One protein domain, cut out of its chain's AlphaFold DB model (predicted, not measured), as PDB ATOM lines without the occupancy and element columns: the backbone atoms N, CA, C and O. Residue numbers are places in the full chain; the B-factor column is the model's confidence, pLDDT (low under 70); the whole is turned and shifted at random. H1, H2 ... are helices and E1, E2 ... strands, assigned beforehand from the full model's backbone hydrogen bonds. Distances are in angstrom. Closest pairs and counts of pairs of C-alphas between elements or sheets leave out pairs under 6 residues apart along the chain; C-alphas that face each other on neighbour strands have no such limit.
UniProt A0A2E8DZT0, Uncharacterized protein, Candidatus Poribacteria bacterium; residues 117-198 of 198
ATOM      1  N   GLU A 117     135.000  92.605 116.797       78.62
ATOM      2  CA  GLU A 117     135.740  93.278 117.851       78.62
ATOM      3  C   GLU A 117     135.263  94.725 117.992       78.62
ATOM      4  O   GLU A 117     135.050  95.444 117.010       78.62
ATOM      5  N   ILE A 118     135.094  95.168 119.239       82.69
ATOM      6  CA  ILE A 118     134.748  96.555 119.547       82.69
ATOM      7  C   ILE A 118     136.012  97.299 119.966       82.69
ATOM      8  O   ILE A 118     136.597  97.011 121.010       82.69
ATOM      9  N   GLU A 119     136.387  98.311 119.189       81.25
ATOM     10  CA  GLU A 119     137.496  99.207 119.508       81.25
ATOM     11  C   GLU A 119     136.963 100.529 120.074       81.25
ATOM     12  O   GLU A 119     136.226 101.262 119.410       81.25
ATOM     13  N   TRP A 120     137.326 100.846 121.318       84.31
ATOM     14  CA  TRP A 120     136.882 102.066 121.992       84.31
ATOM     15  C   TRP A 120     137.699 103.288 121.571       84.31
ATOM     16  O   TRP A 120     138.919 103.335 121.714       84.31
ATOM     17  N   MET A 121     136.995 104.325 121.132       81.62
ATOM     18  CA  MET A 121     137.555 105.555 120.590       81.62
ATOM     19  C   MET A 121     137.233 106.739 121.507       81.62
ATOM     20  O   MET A 121     136.207 107.403 121.372       81.62
ATOM     21  N   ASN A 122     138.157 107.056 122.418       74.12
ATOM     22  CA  ASN A 122     138.065 108.218 123.320       74.12
ATOM     23  C   ASN A 122     138.592 109.516 122.679       74.12
ATOM     24  O   ASN A 122     139.251 110.327 123.327       74.12
ATOM     25  N   THR A 123     138.350 109.704 121.384       81.12
ATOM     26  CA  THR A 123     138.867 110.846 120.622       81.12
ATOM     27  C   THR A 123     137.793 111.428 119.717       81.12
ATOM     28  O   THR A 123     136.987 110.685 119.156       81.12
ATOM     29  N   GLY A 124     137.841 112.743 119.525       84.44
ATOM     30  CA  GLY A 124     136.937 113.494 118.658       84.44
ATOM     31  C   GLY A 124     136.112 114.519 119.423       84.44
ATOM     32  O   GLY A 124     136.198 114.620 120.647       84.44
ATOM     33  N   TYR A 125     135.349 115.318 118.689       86.81
ATOM     34  CA  TYR A 125     134.472 116.334 119.262       86.81
ATOM     35  C   TYR A 125     133.221 116.521 118.414       86.81
ATOM     36  O   TYR A 125     133.218 116.279 117.207       86.81
ATOM     37  N   MET A 126     132.143 116.979 119.047       84.94
ATOM     38  CA  MET A 126     130.912 117.310 118.344       84.94
ATOM     39  C   MET A 126     130.943 118.756 117.855       84.94
ATOM     40  O   MET A 126     131.178 119.676 118.635       84.94
ATOM     41  N   TYR A 127     130.668 118.959 116.568       82.62
ATOM     42  CA  TYR A 127     130.531 120.285 115.972       82.62
ATOM     43  C   TYR A 127     129.595 120.231 114.759       82.62
ATOM     44  O   TYR A 127     129.699 119.322 113.936       82.62
ATOM     45  N   GLU A 128     128.653 121.175 114.671       81.62
ATOM     46  CA  GLU A 128     127.677 121.302 113.567       81.62
ATOM     47  C   GLU A 128     126.966 119.986 113.178       81.62
ATOM     48  O   GLU A 128     126.772 119.675 112.006       81.62
ATOM     49  N   GLY A 129     126.576 119.178 114.173       80.06
ATOM     50  CA  GLY A 129     125.868 117.911 113.937       80.06
ATOM     51  C   GLY A 129     126.735 116.790 113.348       80.06
ATOM     52  O   GLY A 129     126.202 115.770 112.899       80.06
ATOM     53  N   GLY A 130     128.060 116.960 113.357       85.56
ATOM     54  CA  GLY A 130     129.048 115.940 113.024       85.56
ATOM     55  C   GLY A 130     129.953 115.596 114.203       85.56
ATOM     56  O   GLY A 130     130.195 116.420 115.089       85.56
ATOM     57  N   TRP A 131     130.474 114.372 114.194       88.75
ATOM     58  CA  TRP A 131     131.583 113.948 115.041       88.75
ATOM     59  C   TRP A 131     132.896 114.124 114.283       88.75
ATOM     60  O   TRP A 131     133.114 113.479 113.259       88.75
ATOM     61  N   TRP A 132     133.754 115.017 114.756       88.81
ATOM     62  CA  TRP A 132     134.979 115.413 114.072       88.81
ATOM     63  C   TRP A 132     136.184 114.672 114.626       88.81
ATOM     64  O   TRP A 132     136.364 114.562 115.839       88.81
ATOM     65  N   LEU A 133     137.010 114.166 113.712       89.56
ATOM     66  CA  LEU A 133     138.227 113.418 114.000       89.56
ATOM     67  C   LEU A 133     139.370 113.946 113.132       89.56
ATOM     68  O   LEU A 133     139.174 114.243 111.952       89.56
ATOM     69  N   GLY A 134     140.578 114.002 113.693       88.19
ATOM     70  CA  GLY A 134     141.775 114.318 112.917       88.19
ATOM     71  C   GLY A 134     142.043 113.255 111.850       88.19
ATOM     72  O   GLY A 134     141.881 112.057 112.102       88.19
ATOM     73  N   ILE A 135     142.493 113.681 110.666       86.31
ATOM     74  CA  ILE A 135     142.800 112.787 109.535       86.31
ATOM     75  C   ILE A 135     143.722 111.630 109.938       86.31
ATOM     76  O   ILE A 135     143.534 110.504 109.476       86.31
ATOM     77  N   ASP A 136     144.707 111.874 110.801       87.69
ATOM     78  CA  ASP A 136     145.644 110.827 111.213       87.69
ATOM     79  C   ASP A 136     144.969 109.742 112.054       87.69
ATOM     80  O   ASP A 136     145.262 108.562 111.863       87.69
ATOM     81  N   LYS A 137     143.978 110.106 112.879       87.56
ATOM     82  CA  LYS A 137     143.188 109.121 113.626       87.56
ATOM     83  C   LYS A 137     142.296 108.299 112.701       87.56
ATOM     84  O   LYS A 137     142.158 107.097 112.882       87.56
ATOM     85  N   ILE A 138     141.753 108.916 111.654       88.00
ATOM     86  CA  ILE A 138     140.964 108.208 110.638       88.00
ATOM     87  C   ILE A 138     141.840 107.224 109.855       88.00
ATOM     88  O   ILE A 138     141.421 106.098 109.601       88.00
ATOM     89  N   LYS A 139     143.071 107.611 109.498       88.31
ATOM     90  CA  LYS A 139     144.038 106.694 108.870       88.31
ATOM     91  C   LYS A 139     144.385 105.526 109.790       88.31
ATOM     92  O   LYS A 139     144.510 104.406 109.304       88.31
ATOM     93  N   GLU A 140     144.538 105.781 111.088       88.56
ATOM     94  CA  GLU A 140     144.767 104.740 112.091       88.56
ATOM     95  C   GLU A 140     143.592 103.758 112.131       88.56
ATOM     96  O   GLU A 140     143.811 102.574 111.915       88.56
ATOM     97  N   MET A 141     142.350 104.242 112.247       87.81
ATOM     98  CA  MET A 141     141.144 103.398 112.200       87.81
ATOM     99  C   MET A 141     141.060 102.577 110.906       87.81
ATOM    100  O   MET A 141     140.757 101.384 110.922       87.81
ATOM    101  N   LEU A 142     141.361 103.204 109.762       88.75
ATOM    102  CA  LEU A 142     141.373 102.520 108.471       88.75
ATOM    103  C   LEU A 142     142.420 101.403 108.427       88.75
ATOM    104  O   LEU A 142     142.160 100.351 107.838       88.75
ATOM    105  N   LYS A 143     143.585 101.636 109.041       87.81
ATOM    106  CA  LYS A 143     144.665 100.660 109.153       87.81
ATOM    107  C   LYS A 143     144.267  99.518 110.083       87.81
ATOM    108  O   LYS A 143     144.397  98.379 109.653       87.81
ATOM    109  N   THR A 144     143.750  99.815 111.277       82.56
ATOM    110  CA  THR A 144     143.347  98.811 112.270       82.56
ATOM    111  C   THR A 144     142.296  97.868 111.697       82.56
ATOM    112  O   THR A 144     142.517  96.658 111.667       82.56
ATOM    113  N   GLY A 145     141.227  98.412 111.106       83.44
ATOM    114  CA  GLY A 145     140.187  97.593 110.482       83.44
ATOM    115  C   GLY A 145     140.650  96.819 109.244       83.44
ATOM    116  O   GLY A 145     140.178  95.715 109.017       83.44
ATOM    117  N   ASN A 146     141.617  97.328 108.468       85.50
ATOM    118  CA  ASN A 146     142.175  96.575 107.335       85.50
ATOM    119  C   ASN A 146     143.156  95.471 107.766       85.50
ATOM    120  O   ASN A 146     143.381  94.528 107.014       85.50
ATOM    121  N   SER A 147     143.812  95.627 108.920       79.50
ATOM    122  CA  SER A 147     144.744  94.633 109.465       79.50
ATOM    123  C   SER A 147     144.071  93.566 110.322       79.50
ATOM    124  O   SER A 147     144.723  92.584 110.669       79.50
ATOM    125  N   SER A 148     142.804  93.767 110.680       76.00
ATOM    126  CA  SER A 148     142.060  92.818 111.494       76.00
ATOM    127  C   SER A 148     141.627  91.600 110.687       76.00
ATOM    128  O   SER A 148     141.258  91.705 109.517       76.00
ATOM    129  N   VAL A 149     141.670  90.434 111.331       72.50
ATOM    130  CA  VAL A 149     141.141  89.170 110.790       72.50
ATOM    131  C   VAL A 149     139.620  89.082 110.992       72.50
ATOM    132  O   VAL A 149     138.950  88.304 110.321       72.50
ATOM    133  N   VAL A 150     139.092  89.913 111.891       74.12
ATOM    134  CA  VAL A 150     137.708  89.952 112.373       74.12
ATOM    135  C   VAL A 150     137.084  91.324 112.104       74.12
ATOM    136  O   VAL A 150     137.807  92.313 111.938       74.12
ATOM    137  N   GLU A 151     135.753  91.412 112.017       76.38
ATOM    138  CA  GLU A 151     135.092  92.697 111.749       76.38
ATOM    139  C   GLU A 151     135.332  93.660 112.923       76.38
ATOM    140  O   GLU A 151     135.222  93.268 114.078       76.38
ATOM    141  N   ILE A 152     135.667  94.927 112.654       82.25
ATOM    142  CA  ILE A 152     135.856  95.931 113.714       82.25
ATOM    143  C   ILE A 152     134.701  96.929 113.728       82.25
ATOM    144  O   ILE A 152     134.384  97.574 112.721       82.25
ATOM    145  N   ASN A 153     134.135  97.119 114.916       86.81
ATOM    146  CA  ASN A 153     133.204  98.188 115.240       86.81
ATOM    147  C   ASN A 153     133.888  99.227 116.131       86.81
ATOM    148  O   ASN A 153     134.296  98.936 117.252       86.81
ATOM    149  N   PHE A 154     133.966 100.473 115.668       87.25
ATOM    150  CA  PHE A 154     134.524 101.563 116.467       87.25
ATOM    151  C   PHE A 154     133.446 102.162 117.370       87.25
ATOM    152  O   PHE A 154     132.439 102.670 116.875       87.25
ATOM    153  N   ALA A 155     133.650 102.129 118.685       87.69
ATOM    154  CA  ALA A 155     132.730 102.677 119.675       87.69
ATOM    155  C   ALA A 155     133.150 104.072 120.137       87.69
ATOM    156  O   ALA A 155     134.293 104.290 120.524       87.69
ATOM    157  N   PHE A 156     132.204 105.004 120.166       87.00
ATOM    158  CA  PHE A 156     132.398 106.385 120.596       87.00
ATOM    159  C   PHE A 156     131.403 106.734 121.696       87.00
ATOM    160  O   PHE A 156     130.239 106.339 121.633       87.00
ATOM    161  N   VAL A 157     131.832 107.533 122.671       84.50
ATOM    162  CA  VAL A 157     130.921 108.162 123.635       84.50
ATOM    163  C   VAL A 157     130.586 109.557 123.124       84.50
ATOM    164  O   VAL A 157     131.393 110.479 123.212       84.50
ATOM    165  N   ILE A 158     129.388 109.704 122.565       81.56
ATOM    166  CA  ILE A 158     128.909 110.934 121.937       81.56
ATOM    167  C   ILE A 158     127.664 111.389 122.701       81.56
ATOM    168  O   ILE A 158     126.672 110.666 122.742       81.56
ATOM    169  N   GLU A 159     127.720 112.569 123.328       80.81
ATOM    170  CA  GLU A 159     126.628 113.115 124.163       80.81
ATOM    171  C   GLU A 159     126.176 112.168 125.295       80.81
ATOM    172  O   GLU A 159     125.003 112.104 125.649       80.81
ATOM    173  N   GLY A 160     127.110 111.397 125.863       76.69
ATOM    174  CA  GLY A 160     126.805 110.428 126.923       76.69
ATOM    175  C   GLY A 160     126.122 109.145 126.435       76.69
ATOM    176  O   GLY A 160     125.738 108.321 127.260       76.69
ATOM    177  N   GLN A 161     125.993 108.954 125.118       80.94
ATOM    178  CA  GLN A 161     125.509 107.718 124.508       80.94
ATOM    179  C   GLN A 161     126.642 106.987 123.794       80.94
ATOM    180  O   GLN A 161     127.460 107.600 123.104       80.94
ATOM    181  N   THR A 162     126.657 105.661 123.922       84.19
ATOM    182  CA  THR A 162     127.570 104.813 123.157       84.19
ATOM    183  C   THR A 162     127.049 104.675 121.732       84.19
ATOM    184  O   THR A 162     125.927 104.225 121.498       84.19
ATOM    185  N   ARG A 163     127.871 105.078 120.769       87.00
ATOM    186  CA  ARG A 163     127.564 105.038 119.343       87.00
ATOM    187  C   ARG A 163     128.627 104.237 118.601       87.00
ATOM    188  O   ARG A 163     129.815 104.455 118.807       87.00
ATOM    189  N   LEU A 164     128.203 103.331 117.729       89.06
ATOM    190  CA  LEU A 164     129.066 102.449 116.949       89.06
ATOM    191  C   LEU A 164     129.196 102.923 115.502       89.06
ATOM    192  O   LEU A 164     128.205 103.252 114.849       89.06
ATOM    193  N   LEU A 165     130.412 102.875 114.973       88.31
ATOM    194  CA  LEU A 165     130.718 103.037 113.560       88.31
ATOM    195  C   LEU A 165     131.375 101.748 113.041       88.31
ATOM    196  O   LEU A 165     132.551 101.518 113.325       88.31
ATOM    197  N   PRO A 166     130.650 100.915 112.275       87.56
ATOM    198  CA  PRO A 166     131.235  99.737 111.642       87.56
ATOM    199  C   PRO A 166     132.335 100.110 110.645       87.56
ATOM    200  O   PRO A 166     132.210 101.112 109.928       87.56
ATOM    201  N   TYR A 167     133.383  99.288 110.542       87.50
ATOM    202  CA  TYR A 167     134.489  99.520 109.608       87.50
ATOM    203  C   TYR A 167     134.019  99.670 108.154       87.50
ATOM    204  O   TYR A 167     134.482 100.560 107.434       87.50
ATOM    205  N   ASP A 168     133.044  98.869 107.724       85.00
ATOM    206  CA  ASP A 168     132.497  98.974 106.371       85.00
ATOM    207  C   ASP A 168     131.844 100.330 106.101       85.00
ATOM    208  O   ASP A 168     132.030 100.905 105.024       85.00
ATOM    209  N   LYS A 169     131.154 100.889 107.101       86.12
ATOM    210  CA  LYS A 169     130.561 102.227 107.013       86.12
ATOM    211  C   LYS A 169     131.622 103.319 107.013       86.12
ATOM    212  O   LYS A 169     131.510 104.253 106.220       86.12
ATOM    213  N   LEU A 170     132.676 103.186 107.819       87.38
ATOM    214  CA  LEU A 170     133.834 104.084 107.763       87.38
ATOM    215  C   LEU A 170     134.449 104.095 106.354       87.38
ATOM    216  O   LEU A 170     134.671 105.158 105.772       87.38
ATOM    217  N   ARG A 171     134.678 102.912 105.774       86.94
ATOM    218  CA  ARG A 171     135.256 102.752 104.436       86.94
ATOM    219  C   ARG A 171     134.351 103.317 103.344       86.94
ATOM    220  O   ARG A 171     134.853 103.954 102.417       86.94
ATOM    221  N   GLU A 172     133.044 103.083 103.438       86.38
ATOM    222  CA  GLU A 172     132.044 103.641 102.523       86.38
ATOM    223  C   GLU A 172     132.102 105.169 102.547       86.38
ATOM    224  O   GLU A 172     132.346 105.779 101.511       86.38
ATOM    225  N   VAL A 173     131.996 105.773 103.731       83.75
ATOM    226  CA  VAL A 173     131.927 107.229 103.917       83.75
ATOM    227  C   VAL A 173     133.202 107.942 103.455       83.75
ATOM    228  O   VAL A 173     133.129 109.001 102.826       83.75
ATOM    229  N   VAL A 174     134.374 107.342 103.687       82.31
ATOM    230  CA  VAL A 174     135.655 107.861 103.173       82.31
ATOM    231  C   VAL A 174     135.725 107.781 101.646       82.31
ATOM    232  O   VAL A 174     136.217 108.713 101.009       82.31
ATOM    233  N   LYS A 175     135.208 106.707 101.033       80.19
ATOM    234  CA  LYS A 175     135.197 106.544  99.569       80.19
ATOM    235  C   LYS A 175     134.197 107.470  98.879       80.19
ATOM    236  O   LYS A 175     134.518 108.035  97.837       80.19
ATOM    237  N   THR A 176     132.997 107.622  99.435       75.62
ATOM    238  CA  THR A 176     131.900 108.405  98.842       75.62
ATOM    239  C   THR A 176     132.012 109.906  99.107       75.62
ATOM    240  O   THR A 176     131.242 110.674  98.536       75.62
ATOM    241  N   LYS A 177     132.965 110.345  99.946       64.50
ATOM    242  CA  LYS A 177     133.125 111.741 100.389       64.50
ATOM    243  C   LYS A 177     131.858 112.335 101.020       64.50
ATOM    244  O   LYS A 177     131.693 113.549 101.023       64.50
ATOM    245  N   THR A 178     130.997 111.525 101.632       67.50
ATOM    246  CA  THR A 178     129.867 112.003 102.462       67.50
ATOM    247  C   THR A 178     130.321 112.574 103.816       67.50
ATOM    248  O   THR A 178     129.571 112.591 104.786       67.50
ATOM    249  N   ILE A 179     131.574 113.019 103.883       76.38
ATOM    250  CA  ILE A 179     132.243 113.559 105.056       76.38
ATOM    251  C   ILE A 179     132.072 115.075 105.041       76.38
ATOM    252  O   ILE A 179     132.245 115.721 104.006       76.38
ATOM    253  N   LEU A 180     131.752 115.641 106.198       80.44
ATOM    254  CA  LEU A 180     131.742 117.080 106.403       80.44
ATOM    255  C   LEU A 180     133.189 117.575 106.363       80.44
ATOM    256  O   LEU A 180     134.041 117.102 107.115       80.44
ATOM    257  N   ASN A 181     133.466 118.513 105.466       79.19
ATOM    258  CA  ASN A 181     134.782 119.113 105.322       79.19
ATOM    259  C   ASN A 181     134.693 120.599 105.665       79.19
ATOM    260  O   ASN A 181     133.735 121.266 105.276       79.19
ATOM    261  N   ARG A 182     135.692 121.114 106.382       78.31
ATOM    262  CA  ARG A 182     135.802 122.533 106.716       78.31
ATOM    263  C   ARG A 182     137.053 123.093 106.062       78.31
ATOM    264  O   ARG A 182     138.139 122.545 106.240       78.31
ATOM    265  N   GLU A 183     136.911 124.199 105.338       71.44
ATOM    266  CA  GLU A 183     138.056 124.871 104.720       71.44
ATOM    267  C   GLU A 183     139.130 125.194 105.772       71.44
ATOM    268  O   GLU A 183     138.845 125.750 106.835       71.44
ATOM    269  N   GLY A 184     140.370 124.787 105.489       69.94
ATOM    270  CA  GLY A 184     141.518 124.996 106.373       69.94
ATOM    271  C   GLY A 184     141.597 124.079 107.602       69.94
ATOM    272  O   GLY A 184     142.452 124.314 108.452       69.94
ATOM    273  N   SER A 185     140.742 123.055 107.722       77.06
ATOM    274  CA  SER A 185     140.815 122.061 108.802       77.06
ATOM    275  C   SER A 185     141.477 120.760 108.341       77.06
ATOM    276  O   SER A 185     141.205 120.272 107.247       77.06
ATOM    277  N   ASN A 186     142.306 120.168 109.206       80.50
ATOM    278  CA  ASN A 186     142.811 118.796 109.048       80.50
ATOM    279  C   ASN A 186     141.887 117.756 109.705       80.50
ATOM    280  O   ASN A 186     142.232 116.573 109.770       80.50
ATOM    281  N   ASP A 187     140.735 118.197 110.203       85.75
ATOM    282  CA  ASP A 187     139.717 117.337 110.784       85.75
ATOM    283  C   ASP A 187     138.626 117.054 109.758       85.75
ATOM    284  O   ASP A 187     138.260 117.904 108.943       85.75
ATOM    285  N   LEU A 188     138.074 115.853 109.841       86.06
ATOM    286  CA  LEU A 188     136.977 115.386 109.013       86.06
ATOM    287  C   LEU A 188     135.779 115.072 109.909       86.06
ATOM    288  O   LEU A 188     135.912 114.375 110.918       86.06
ATOM    289  N   GLY A 189     134.615 115.599 109.537       86.75
ATOM    290  CA  GLY A 189     133.377 115.426 110.282       86.75
ATOM    291  C   GLY A 189     132.538 114.270 109.748       86.75
ATOM    292  O   GLY A 189     132.185 114.217 108.571       86.75
ATOM    293  N   PHE A 190     132.163 113.357 110.631       87.44
ATOM    294  CA  PHE A 190     131.256 112.255 110.347       87.44
ATOM    295  C   PHE A 190     129.835 112.632 110.780       87.44
ATOM    296  O   PHE A 190     129.618 112.888 111.965       87.44
ATOM    297  N   PRO A 191     128.847 112.673 109.869       85.69
ATOM    298  CA  PRO A 191     127.471 112.984 110.242       85.69
ATOM    299  C   PRO A 191     126.925 111.990 111.275       85.69
ATOM    300  O   PRO A 191     127.040 110.786 111.089       85.69
ATOM    301  N   ILE A 192     126.264 112.462 112.333       83.88
ATOM    302  CA  ILE A 192     125.852 111.600 113.459       83.88
ATOM    303  C   ILE A 192     124.920 110.438 113.056       83.88
ATOM    304  O   ILE A 192     124.943 109.381 113.683       83.88
ATOM    305  N   HIS A 193     124.138 110.589 111.986       82.06
ATOM    306  CA  HIS A 193     123.211 109.556 111.506       82.06
ATOM    307  C   HIS A 193     123.896 108.305 110.929       82.06
ATOM    308  O   HIS A 193     123.220 107.303 110.712       82.06
ATOM    309  N   ILE A 194     125.206 108.349 110.651       83.44
ATOM    310  CA  ILE A 194     125.939 107.166 110.176       83.44
ATOM    311  C   ILE A 194     126.279 106.205 111.322       83.44
ATOM    312  O   ILE A 194     126.582 105.038 111.071       83.44
ATOM    313  N   PHE A 195     126.266 106.702 112.562       83.69
ATOM    314  CA  PHE A 195     126.558 105.904 113.740       83.69
ATOM    315  C   PHE A 195     125.308 105.135 114.172       83.69
ATOM    316  O   PHE A 195     124.201 105.676 114.188       83.69
ATOM    317  N   ARG A 196     125.492 103.880 114.572       81.75
ATOM    318  CA  ARG A 196     124.451 103.056 115.191       81.75
ATOM    319  C   ARG A 196     124.418 103.335 116.691       81.75
ATOM    320  O   ARG A 196     125.464 103.356 117.330       81.75
ATOM    321  N   THR A 197     123.238 103.550 117.254       75.12
ATOM    322  CA  THR A 197     123.071 103.652 118.710       75.12
ATOM    323  C   THR A 197     122.982 102.246 119.302       75.12
ATOM    324  O   THR A 197     122.275 101.410 118.734       75.12
ATOM    325  N   LEU A 198     123.713 101.998 120.395       61.91
ATOM    326  CA  LEU A 198     123.567 100.799 121.230       61.91
ATOM    327  C   LEU A 198     122.444 100.967 122.257       61.91
ATOM    328  O   LEU A 198     122.297 102.095 122.783       61.91
TER     329      LEU A 198
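This is residues 117 to 198 of the 198 residues of an uncharacterized protein of Candidatus Poribacteria bacterium (UniProt A0A2E8DZT0). Two small three-stranded sheets, E1 E4 E5 and E2 E3 E6, follow one another along the longest axis, and the longest helix, H1, starts at the end of E3 and runs back under the first sheet. The shorter H2 packs on H1 and on E4 near the end of the E4 and E5 hairpin, and after E6 the last residues return to E5, where 196 to 197 pair with 163 to 164. The 82 printed residues hold two named helices and six named strands, in the order E1 E2 E3 H1 E4 E5 H2 E6; the class is mixed, helices and strands. E1 E4 E5 is a mixed sheet and E2 E3 E6 is all antiparallel, each in that order. The whole is compact, with a radius of gyration of the C-alphas of 11.9 A and spans of 36 by 27 by 20 A.

E1, residues 117 to 121, begins at C-alpha 117 at (135.740, 93.278, 117.851) and is 12.7 A long. E2 is residues 125 to 127, and E3, residues 130 to 134, is 12.8 A long. H1, residues 135 to 147, is 18.3 A long and begins at C-alpha 135 at (142.800, 112.787, 109.535). E4, residues 151 to 158, is 21.8 A long; E5, residues 161 to 166, is 16.2 A long. H2, residues 167 to 176, is 14.2 A long. E6, residues 187 to 191, is 13.0 A long and ends at C-alpha 191 at (127.471, 112.984, 110.242).

E1 and E4 are parallel, with N 119 and O 153 2.9 A apart, within hydrogen-bond range. E4 and E5 form an antiparallel hairpin, with N 156 and O 163 at 2.8 A. H1 is on this sheet at a height of 10.4 A and runs along the strands, at 11 degrees to E4 on the local plane. It lies over E4 and, only just, over E1, on which 3 of its C-alphas fall. H1 and H2 touch, H1 with residues 142 to 145 alone, at a steep tilt of 53 degrees, opposite ways; the closest C-alphas, of Gly 145 and Tyr 167, are 6.1 A apart. H2 only grazes the sheet E1 E4 E5, with residues 167 to 172. E2 and E3 form a hairpin, with N 127 and O 130 at 3.0 A; E3 and E6 are antiparallel, with N 131 and O 190 at 2.8 A. H1 only grazes the sheet E2 E3 E6, with residues 135 to 138. E1 and E6 are apart. In H1 and H2 every O i to N i+4 pair is within hydrogen-bond range.

The two C-alphas farthest apart, of Val 149 and Glu 183, are 36.3 A apart. The printed part has no cut and no long link. The mean pLDDT of the printed part is 82.5; residues 177 to 178, 184 and 198 are under 70.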